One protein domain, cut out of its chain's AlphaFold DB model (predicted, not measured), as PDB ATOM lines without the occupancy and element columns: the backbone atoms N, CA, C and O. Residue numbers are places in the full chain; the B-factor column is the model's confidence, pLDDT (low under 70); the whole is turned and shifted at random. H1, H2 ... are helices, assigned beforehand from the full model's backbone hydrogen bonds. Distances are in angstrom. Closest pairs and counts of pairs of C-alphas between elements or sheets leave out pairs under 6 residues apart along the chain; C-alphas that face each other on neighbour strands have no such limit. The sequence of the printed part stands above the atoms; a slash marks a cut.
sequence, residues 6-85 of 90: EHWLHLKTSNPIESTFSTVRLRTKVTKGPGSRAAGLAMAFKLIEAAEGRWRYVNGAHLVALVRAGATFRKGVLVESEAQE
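Overview. This is residues 6 to 85 of the 90 residues of the protein "IS256 family transposase" of Acidimicrobiales bacterium (UniProt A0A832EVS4). A long, loose rod: H2 and H3 make a V at one end, open toward their link, H1 and H4 come next, and a tail ends in H5. The 80 printed residues have five named helices, H1 to H5 in order, and no named strand: all helix, extended, radius of gyration of the C-alphas 18.4 A, spans 61 by 21 by 18 A.

Arrangement. H2, residues 15 to 30, touches H3, residues 37 to 52, at a steep tilt of 46 degrees, opposite ways; their closest C-alphas, Val 24 and Leu 47, are 5.8 A apart. H1, residues 6 to 11, and H4, residues 61 to 68, are near each other. H5, residues 82 to 85, touches no helix. Every O i to N i+4 pair is within hydrogen-bond range in H3, against 1 of 2 in H1, 9 of 12 in H2 and 2 of 4 in H4; H5 is too short for one.

Along the chain. H2 spans 21.9 A, with a kink of 42 degrees near residue 23; H3 spans 22.5 A. C-alpha 6 is at (110.454, 168.382, 149.489), C-alpha 85 at (118.587, 166.650, 167.836).

Size, cuts and confidence. The printed part has no cut. The link H4 to H5 is long, 13 residues. Residues 82 to 85 have pLDDT under 70.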
ATOM      1  N   GLU A   6     111.312 168.034 150.618       94.81
ATOM      2  CA  GLU A   6     110.454 168.382 149.489       94.81
ATOM      3  C   GLU A   6     111.179 169.255 148.461       94.81
ATOM      4  O   GLU A   6     110.892 169.180 147.263       94.81
ATOM      5  N   HIS A   7     112.131 170.079 148.904       94.62
ATOM      6  CA  HIS A   7     112.850 171.020 148.045       94.62
ATOM      7  C   HIS A   7     114.036 170.366 147.332       94.62
ATOM      8  O   HIS A   7     114.523 170.912 146.345       94.62
ATOM      9  N   TRP A   8     114.502 169.190 147.762       94.81
ATOM     10  CA  TRP A   8     115.756 168.608 147.264       94.81
ATOM     11  C   TRP A   8     115.765 168.340 145.763       94.81
ATOM     12  O   TRP A   8     116.795 168.527 145.120       94.81
ATOM     13  N   LEU A   9     114.631 167.928 145.187       92.88
ATOM     14  CA  LEU A   9     114.508 167.739 143.738       92.88
ATOM     15  C   LEU A   9     114.787 169.044 142.977       92.88
ATOM     16  O   LEU A   9     115.437 169.036 141.935       92.88
ATOM     17  N   HIS A  10     114.315 170.161 143.528       92.31
ATOM     18  CA  HIS A  10     114.461 171.491 142.948       92.31
ATOM     19  C   HIS A  10     115.875 172.040 143.147       92.31
ATOM     20  O   HIS A  10     116.405 172.658 142.237       92.31
ATOM     21  N   LEU A  11     116.521 171.749 144.281       91.94
ATOM     22  CA  LEU A  11     117.890 172.196 144.584       91.94
ATOM     23  C   LEU A  11     118.976 171.449 143.797       91.94
ATOM     24  O   LEU A  11     120.070 171.970 143.601       91.94
ATOM     25  N   LYS A  12     118.695 170.224 143.347       91.62
ATOM     26  CA  LYS A  12     119.634 169.407 142.560       91.62
ATOM     27  C   LYS A  12     119.688 169.785 141.080       91.62
ATOM     28  O   LYS A  12     120.476 169.199 140.342       91.62
ATOM     29  N   THR A  13     118.841 170.707 140.622       93.44
ATOM     30  CA  THR A  13     118.739 171.079 139.206       93.44
ATOM     31  C   THR A  13     118.580 172.588 139.046       93.44
ATOM     32  O   THR A  13     118.096 173.273 139.939       93.44
ATOM     33  N   SER A  14     118.938 173.116 137.879       93.88
ATOM     34  CA  SER A  14     118.651 174.503 137.493       93.88
ATOM     35  C   SER A  14     117.239 174.686 136.926       93.88
ATOM     36  O   SER A  14     116.799 175.819 136.730       93.88
ATOM     37  N   ASN A  15     116.503 173.595 136.680       89.94
ATOM     38  CA  ASN A  15     115.205 173.601 135.999       89.94
ATOM     39  C   ASN A  15     114.161 174.552 136.614       89.94
ATOM     40  O   ASN A  15     113.473 175.211 135.830       89.94
ATOM     41  N   PRO A  16     114.022 174.682 137.954       91.00
ATOM     42  CA  PRO A  16     113.074 175.629 138.550       91.00
ATOM     43  C   PRO A  16     113.310 177.085 138.124       91.00
ATOM     44  O   PRO A  16     112.376 177.884 138.107       91.00
ATOM     45  N   ILE A  17     114.543 177.418 137.738       90.50
ATOM     46  CA  ILE A  17     114.922 178.730 137.213       90.50
ATOM     47  C   ILE A  17     114.882 178.698 135.680       90.50
ATOM     48  O   ILE A  17     114.218 179.503 135.039       90.50
ATOM     49  N   GLU A  18     115.556 177.754 135.036       91.50
ATOM     50  CA  GLU A  18     115.706 177.791 133.577       91.50
ATOM     51  C   GLU A  18     114.396 177.542 132.824       91.50
ATOM     52  O   GLU A  18     114.124 178.210 131.823       91.50
ATOM     53  N   SER A  19     113.558 176.626 133.314       90.25
ATOM     54  CA  SER A  19     112.278 176.295 132.683       90.25
ATOM     55  C   SER A  19     111.279 177.449 132.792       90.25
ATOM     56  O   SER A  19     110.628 177.794 131.802       90.25
ATOM     57  N   THR A  20     111.208 178.116 133.949       90.00
ATOM     58  CA  THR A  20     110.279 179.235 134.197       90.00
ATOM     59  C   THR A  20     110.579 180.440 133.304       90.00
ATOM     60  O   THR A  20     109.650 181.046 132.762       90.00
ATOM     61  N   PHE A  21     111.860 180.727 133.049       91.12
ATOM     62  CA  PHE A  21     112.302 181.825 132.177       91.12
ATOM     63  C   PHE A  21     112.502 181.438 130.700       91.12
ATOM     64  O   PHE A  21     112.796 182.306 129.872       91.12
ATOM     65  N   SER A  22     112.330 180.166 130.330       92.00
ATOM     66  CA  SER A  22     112.572 179.673 128.962       92.00
ATOM     67  C   SER A  22     111.747 180.418 127.902       92.00
ATOM     68  O   SER A  22     112.273 180.837 126.868       92.00
ATOM     69  N   THR A  23     110.465 180.656 128.184       89.06
ATOM     70  CA  THR A  23     109.531 181.346 127.279       89.06
ATOM     71  C   THR A  23     109.883 182.822 127.093       89.06
ATOM     72  O   THR A  23     109.803 183.342 125.976       89.06
ATOM     73  N   VAL A  24     110.348 183.482 128.156       91.31
ATOM     74  CA  VAL A  24     110.822 184.871 128.126       91.31
ATOM     75  C   VAL A  24     112.078 184.967 127.258       91.31
ATOM     76  O   VAL A  24     112.105 185.757 126.315       91.31
ATOM     77  N   ARG A  25     113.070 184.092 127.491       90.50
ATOM     78  CA  ARG A  25     114.311 184.019 126.691       90.50
ATOM     79  C   ARG A  25     114.034 183.765 125.210       90.50
ATOM     80  O   ARG A  25     114.678 184.364 124.346       90.50
ATOM     81  N   LEU A  26     113.078 182.887 124.900       90.69
ATOM     82  CA  LEU A  26     112.673 182.612 123.522       90.69
ATOM     83  C   LEU A  26     112.125 183.874 122.847       90.69
ATOM     84  O   LEU A  26     112.537 184.211 121.737       90.69
ATOM     85  N   ARG A  27     111.221 184.595 123.515       87.12
ATOM     86  CA  ARG A  27     110.592 185.796 122.951       87.12
ATOM     87  C   ARG A  27     111.585 186.933 122.748       87.12
ATOM     88  O   ARG A  27     111.553 187.541 121.683       87.12
ATOM     89  N   THR A  28     112.518 187.145 123.676       84.44
ATOM     90  CA  THR A  28     113.580 188.148 123.499       84.44
ATOM     91  C   THR A  28     114.527 187.809 122.345       84.44
ATOM     92  O   THR A  28     115.028 188.717 121.691       84.44
ATOM     93  N   LYS A  29     114.756 186.517 122.059       84.12
ATOM     94  CA  LYS A  29     115.610 186.067 120.943       84.12
ATOM     95  C   LYS A  29     114.954 186.259 119.570       84.12
ATOM     96  O   LYS A  29     115.645 186.562 118.606       84.12
ATOM     97  N   VAL A  30     113.640 186.044 119.469       82.12
ATOM     98  CA  VAL A  30     112.895 186.120 118.195       82.12
ATOM     99  C   VAL A  30     112.605 187.568 117.782       82.12
ATOM    100  O   VAL A  30     112.484 187.870 116.597       82.12
ATOM    101  N   THR A  31     112.486 188.483 118.740       79.94
ATOM    102  CA  THR A  31     112.206 189.896 118.458       79.94
ATOM    103  C   THR A  31     113.447 190.612 117.924       79.94
ATOM    104  O   THR A  31     114.520 190.466 118.500       79.94
ATOM    105  N   LYS A  32     113.307 191.459 116.890       80.88
ATOM    106  CA  LYS A  32     114.398 192.272 116.293       80.88
ATOM    107  C   LYS A  32     114.929 193.405 117.202       80.88
ATOM    108  O   LYS A  32     115.519 194.367 116.724       80.88
ATOM    109  N   GLY A  33     114.736 193.286 118.511       80.62
ATOM    110  CA  GLY A  33     115.108 194.277 119.509       80.62
ATOM    111  C   GLY A  33     113.963 195.238 119.868       80.62
ATOM    112  O   GLY A  33     113.050 195.455 119.074       80.62
ATOM    113  N   PRO A  34     113.996 195.821 121.077       84.75
ATOM    114  CA  PRO A  34     112.899 196.626 121.617       84.75
ATOM    115  C   PRO A  34     112.923 198.117 121.221       84.75
ATOM    116  O   PRO A  34     112.124 198.893 121.732       84.75
ATOM    117  N   GLY A  35     113.856 198.562 120.374       87.31
ATOM    118  CA  GLY A  35     113.997 199.969 119.962       87.31
ATOM    119  C   GLY A  35     114.560 200.921 121.033       87.31
ATOM    120  O   GLY A  35     115.183 201.919 120.694       87.31
ATOM    121  N   SER A  36     114.415 200.607 122.326       92.38
ATOM    122  CA  SER A  36     115.082 201.298 123.439       92.38
ATOM    123  C   SER A  36     115.249 200.384 124.660       92.38
ATOM    124  O   SER A  36     114.560 199.369 124.795       92.38
ATOM    125  N   ARG A  37     116.131 200.757 125.601       90.81
ATOM    126  CA  ARG A  37     116.314 200.016 126.864       90.81
ATOM    127  C   ARG A  37     115.034 199.975 127.704       90.81
ATOM    128  O   ARG A  37     114.699 198.924 128.242       90.81
ATOM    129  N   ALA A  38     114.320 201.098 127.800       95.25
ATOM    130  CA  ALA A  38     113.076 201.190 128.565       95.25
ATOM    131  C   ALA A  38     111.991 200.269 127.987       95.25
ATOM    132  O   ALA A  38     111.376 199.504 128.726       95.25
ATOM    133  N   ALA A  39     111.827 200.270 126.660       91.75
ATOM    134  CA  ALA A  39     110.896 199.374 125.980       91.75
ATOM    135  C   ALA A  39     111.270 197.893 126.172       91.75
ATOM    136  O   ALA A  39     110.392 197.055 126.358       91.75
ATOM    137  N   GLY A  40     112.568 197.569 126.200       91.31
ATOM    138  CA  GLY A  40     113.046 196.206 126.450       91.31
ATOM    139  C   GLY A  40     112.731 195.714 127.856       91.31
ATOM    140  O   GLY A  40     112.262 194.590 128.025       91.31
ATOM    141  N   LEU A  41     112.934 196.570 128.859       93.25
ATOM    142  CA  LEU A  41     112.576 196.269 130.244       93.25
ATOM    143  C   LEU A  41     111.063 196.090 130.406       93.25
ATOM    144  O   LEU A  41     110.634 195.111 131.014       93.25
ATOM    145  N   ALA A  42     110.258 196.977 129.813       94.00
ATOM    146  CA  ALA A  42     108.801 196.863 129.839       94.00
ATOM    147  C   ALA A  42     108.312 195.570 129.164       94.00
ATOM    148  O   ALA A  42     107.449 194.876 129.700       94.00
ATOM    149  N   MET A  43     108.904 195.202 128.022       92.44
ATOM    150  CA  MET A  43     108.610 193.943 127.338       92.44
ATOM    151  C   MET A  43     108.947 192.732 128.214       92.44
ATOM    152  O   MET A  43     108.108 191.848 128.372       92.44
ATOM    153  N   ALA A  44     110.156 192.674 128.783       91.38
ATOM    154  CA  ALA A  44     110.574 191.565 129.637       91.38
ATOM    155  C   ALA A  44     109.656 191.420 130.858       91.38
ATOM    156  O   ALA A  44     109.223 190.311 131.162       91.38
ATOM    157  N   PHE A  45     109.295 192.538 131.493       93.81
ATOM    158  CA  PHE A  45     108.349 192.561 132.606       93.81
ATOM    159  C   PHE A  45     106.999 191.947 132.216       93.81
ATOM    160  O   PHE A  45     106.535 191.027 132.881       93.81
ATOM    161  N   LYS A  46     106.409 192.373 131.093       94.69
ATOM    162  CA  LYS A  46     105.122 191.833 130.622       94.69
ATOM    163  C   LYS A  46     105.186 190.364 130.210       94.69
ATOM    164  O   LYS A  46     104.224 189.629 130.407       94.69
ATOM    165  N   LEU A  47     106.313 189.907 129.670       93.56
ATOM    166  CA  LEU A  47     106.517 188.487 129.373       93.56
ATOM    167  C   LEU A  47     106.610 187.638 130.647       93.56
ATOM    168  O   LEU A  47     106.089 186.526 130.658       93.56
ATOM    169  N   ILE A  48     107.254 188.153 131.698       94.75
ATOM    170  CA  ILE A  48     107.351 187.486 133.003       94.75
ATOM    171  C   ILE A  48     105.979 187.452 133.685       94.75
ATOM    172  O   ILE A  48     105.538 186.372 134.062       94.75
ATOM    173  N   GLU A  49     105.268 188.581 133.737       95.50
ATOM    174  CA  GLU A  49     103.898 188.691 134.273       95.50
ATOM    175  C   GLU A  49     102.941 187.705 133.571       95.50
ATOM    176  O   GLU A  49     102.166 186.997 134.200       95.50
ATOM    177  N   ALA A  50     103.041 187.549 132.247       93.00
ATOM    178  CA  ALA A  50     102.234 186.567 131.520       93.00
ATOM    179  C   ALA A  50     102.674 185.103 131.738       93.00
ATOM    180  O   ALA A  50     101.889 184.175 131.508       93.00
ATOM    181  N   ALA A  51     103.937 184.865 132.095       91.44
ATOM    182  CA  ALA A  51     104.467 183.529 132.351       91.44
ATOM    183  C   ALA A  51     104.151 183.046 133.773       91.44
ATOM    184  O   ALA A  51     103.886 181.853 133.943       91.44
ATOM    185  N   GLU A  52     104.126 183.951 134.755       92.94
ATOM    186  CA  GLU A  52     103.958 183.619 136.175       92.94
ATOM    187  C   GLU A  52     102.651 182.874 136.461       92.94
ATOM    188  O   GLU A  52     102.646 181.909 137.222       92.94
ATOM    189  N   GLY A  53     101.570 183.214 135.748       91.75
ATOM    190  CA  GLY A  53     100.273 182.545 135.888       91.75
ATOM    191  C   GLY A  53     100.270 181.059 135.505       91.75
ATOM    192  O   GLY A  53      99.297 180.360 135.775       91.75
ATOM    193  N   ARG A  54     101.337 180.553 134.872       89.62
ATOM    194  CA  ARG A  54     101.504 179.130 134.522       89.62
ATOM    195  C   ARG A  54     102.674 178.463 135.241       89.62
ATOM    196  O   ARG A  54     102.977 177.305 134.947       89.62
ATOM    197  N   TRP A  55     103.378 179.165 136.125       91.75
ATOM    198  CA  TRP A  55     104.512 178.570 136.816       91.75
ATOM    199  C   TRP A  55     104.058 177.469 137.765       91.75
ATOM    200  O   TRP A  55     103.080 177.582 138.500       91.75
ATOM    201  N   ARG A  56     104.809 176.369 137.747       90.56
ATOM    202  CA  ARG A  56     104.624 175.292 138.707       90.56
ATOM    203  C   ARG A  56     105.179 175.743 140.058       90.56
ATOM    204  O   ARG A  56     106.324 176.179 140.140       90.56
ATOM    205  N   TYR A  57     104.397 175.557 141.114       91.75
ATOM    206  CA  TYR A  57     104.861 175.760 142.482       91.75
ATOM    207  C   TYR A  57     106.011 174.813 142.857       91.75
ATOM    208  O   TYR A  57     106.065 173.656 142.426       91.75
ATOM    209  N   VAL A  58     106.903 175.297 143.721       92.06
ATOM    210  CA  VAL A  58     107.893 174.455 144.401       92.06
ATOM    211  C   VAL A  58     107.149 173.433 145.265       92.06
ATOM    212  O   VAL A  58     106.108 173.733 145.856       92.06
ATOM    213  N   ASN A  59     107.669 172.208 145.335       94.19
ATOM    214  CA  ASN A  59     107.102 171.189 146.218       94.19
ATOM    215  C   ASN A  59     107.202 171.690 147.668       94.19
ATOM    216  O   ASN A  59     108.237 172.225 148.046       94.19
ATOM    217  N   GLY A  60     106.146 171.559 148.474       94.75
ATOM    218  CA  GLY A  60     106.157 172.112 149.834       94.75
ATOM    219  C   GLY A  60     106.292 173.643 149.862       94.75
ATOM    220  O   GLY A  60     107.069 174.177 150.647       94.75
ATOM    221  N   ALA A  61     105.567 174.363 148.993       94.31
ATOM    222  CA  ALA A  61     105.647 175.826 148.878       94.31
ATOM    223  C   ALA A  61     105.424 176.576 150.209       94.31
ATOM    224  O   ALA A  61     106.038 177.612 150.440       94.31
ATOM    225  N   HIS A  62     104.602 176.035 151.112       94.31
ATOM    226  CA  HIS A  62     104.373 176.611 152.441       94.31
ATOM    227  C   HIS A  62     105.642 176.622 153.320       94.31
ATOM    228  O   HIS A  62     105.803 177.514 154.149       94.31
ATOM    229  N   LEU A  63     106.590 175.702 153.095       95.25
ATOM    230  CA  LEU A  63     107.858 175.623 153.835       95.25
ATOM    231  C   LEU A  63     108.851 176.720 153.432       95.25
ATOM    232  O   LEU A  63     109.803 176.988 154.161       95.25
ATOM    233  N   VAL A  64     108.628 177.403 152.303       94.38
ATOM    234  CA  VAL A  64     109.481 178.521 151.861       94.38
ATOM    235  C   VAL A  64     109.495 179.646 152.898       94.38
ATOM    236  O   VAL A  64     110.528 180.282 153.089       94.38
ATOM    237  N   ALA A  65     108.386 179.864 153.611       95.00
ATOM    238  CA  ALA A  65     108.327 180.847 154.689       95.00
ATOM    239  C   ALA A  65     109.302 180.508 155.831       95.00
ATOM    240  O   ALA A  65     109.992 181.399 156.317       95.00
ATOM    241  N   LEU A  66     109.410 179.226 156.199       94.25
ATOM    242  CA  LEU A  66     110.332 178.745 157.235       94.25
ATOM    243  C   LEU A  66     111.789 178.857 156.787       94.25
ATOM    244  O   LEU A  66     112.628 179.353 157.534       94.25
ATOM    245  N   VAL A  67     112.079 178.474 155.540       93.62
ATOM    246  CA  VAL A  67     113.418 178.641 154.950       93.62
ATOM    247  C   VAL A  67     113.820 180.119 154.939       93.62
ATOM    248  O   VAL A  67     114.923 180.463 155.349       93.62
ATOM    249  N   ARG A  68     112.911 181.019 154.541       94.81
ATOM    250  CA  ARG A  68     113.148 182.472 154.549       94.81
ATOM    251  C   ARG A  68     113.340 183.033 155.961       94.81
ATOM    252  O   ARG A  68     114.080 183.998 156.119       94.81
ATOM    253  N   ALA A  69     112.681 182.454 156.960       94.88
ATOM    254  CA  ALA A  69     112.841 182.825 158.363       94.88
ATOM    255  C   ALA A  69     114.146 182.294 158.992       94.88
ATOM    256  O   ALA A  69     114.436 182.630 160.136       94.88
ATOM    257  N   GLY A  70     114.933 181.492 158.265       92.38
ATOM    258  CA  GLY A  70     116.185 180.918 158.763       92.38
ATOM    259  C   GLY A  70     115.993 179.696 159.662       92.38
ATOM    260  O   GLY A  70     116.868 179.395 160.469       92.38
ATOM    261  N   ALA A  71     114.859 178.996 159.550       92.94
ATOM    262  CA  ALA A  71     114.624 177.768 160.301       92.94
ATOM    263  C   ALA A  71     115.671 176.693 159.957       92.94
ATOM    264  O   ALA A  71     116.087 176.560 158.803       92.94
ATOM    265  N   THR A  72     116.081 175.911 160.958       93.38
ATOM    266  CA  THR A  72     117.108 174.879 160.778       93.38
ATOM    267  C   THR A  72     116.470 173.564 160.354       93.38
ATOM    268  O   THR A  72     115.558 173.064 161.012       93.38
ATOM    269  N   PHE A  73     116.988 172.976 159.275       93.00
ATOM    270  CA  PHE A  73     116.593 171.649 158.819       93.00
ATOM    271  C   PHE A  73     117.782 170.699 158.904       93.00
ATOM    272  O   PHE A  73     118.868 171.017 158.424       93.00
ATOM    273  N   ARG A  74     117.577 169.500 159.450       91.75
ATOM    274  CA  ARG A  74     118.566 168.415 159.410       91.75
ATOM    275  C   ARG A  74     117.997 167.238 158.650       91.75
ATOM    276  O   ARG A  74     116.891 166.789 158.924       91.75
ATOM    277  N   LYS A  75     118.749 166.760 157.653       92.06
ATOM    278  CA  LYS A  75     118.311 165.682 156.745       92.06
ATOM    279  C   LYS A  75     116.893 165.915 156.176       92.06
ATOM    280  O   LYS A  75     116.204 164.960 155.841       92.06
ATOM    281  N   GLY A  76     116.486 167.177 156.007       91.88
ATOM    282  CA  GLY A  76     115.199 167.538 155.410       91.88
ATOM    283  C   GLY A  76     114.037 167.708 156.382       91.88
ATOM    284  O   GLY A  76     112.952 168.058 155.929       91.88
ATOM    285  N   VAL A  77     114.265 167.521 157.682       93.06
ATOM    286  CA  VAL A  77     113.258 167.662 158.743       93.06
ATOM    287  C   VAL A  77     113.525 168.937 159.539       93.06
ATOM    288  O   VAL A  77     114.683 169.257 159.818       93.06
ATOM    289  N   LEU A  78     112.461 169.676 159.866       91.75
ATOM    290  CA  LEU A  78     112.523 170.868 160.714       91.75
ATOM    291  C   LEU A  78     112.954 170.476 162.132       91.75
ATOM    292  O   LEU A  78     112.414 169.529 162.695       91.75
ATOM    293  N   VAL A  79     113.896 171.220 162.709       90.25
ATOM    294  CA  VAL A  79     114.289 171.063 164.115       90.25
ATOM    295  C   VAL A  79     113.659 172.197 164.920       90.25
ATOM    296  O   VAL A  79     114.041 173.354 164.746       90.25
ATOM    297  N   GLU A  80     112.678 171.882 165.770       79.81
ATOM    298  CA  GLU A  80     111.954 172.878 166.580       79.81
ATOM    299  C   GLU A  80     112.623 173.127 167.947       79.81
ATOM    300  O   GLU A  80     112.393 174.164 168.566       79.81
ATOM    301  N   SER A  81     113.485 172.214 168.417       70.50
ATOM    302  CA  SER A  81     114.265 172.355 169.660       70.50
ATOM    303  C   SER A  81     115.541 171.494 169.668       70.50
ATOM    304  O   SER A  81     115.593 170.468 168.990       70.50
ATOM    305  N   GLU A  82     116.543 171.862 170.483       59.62
ATOM    306  CA  GLU A  82     117.783 171.077 170.697       59.62
ATOM    307  C   GLU A  82     117.493 169.643 171.205       59.62
ATOM    308  O   GLU A  82     118.227 168.705 170.915       59.62
ATOM    309  N   ALA A  83     116.360 169.418 171.885       57.22
ATOM    310  CA  ALA A  83     115.961 168.094 172.377       57.22
ATOM    311  C   ALA A  83     115.575 167.100 171.260       57.22
ATOM    312  O   ALA A  83     115.727 165.893 171.435       57.22
ATOM    313  N   GLN A  84     115.129 167.588 170.097       53.97
ATOM    314  CA  GLN A  84     114.867 166.753 168.915       53.97
ATOM    315  C   GLN A  84     116.153 166.390 168.150       53.97
ATOM    316  O   GLN A  84     116.110 165.563 167.239       53.97
ATOM    317  N   GLU A  85     117.315 166.957 168.508       50.62
ATOM    318  CA  GLU A  85     118.587 166.650 167.836       50.62
ATOM    319  C   GLU A  85     119.030 165.190 168.003       50.62
ATOM    320  O   GLU A  85     119.728 164.677 167.128       50.62
TER     321      GLU A  85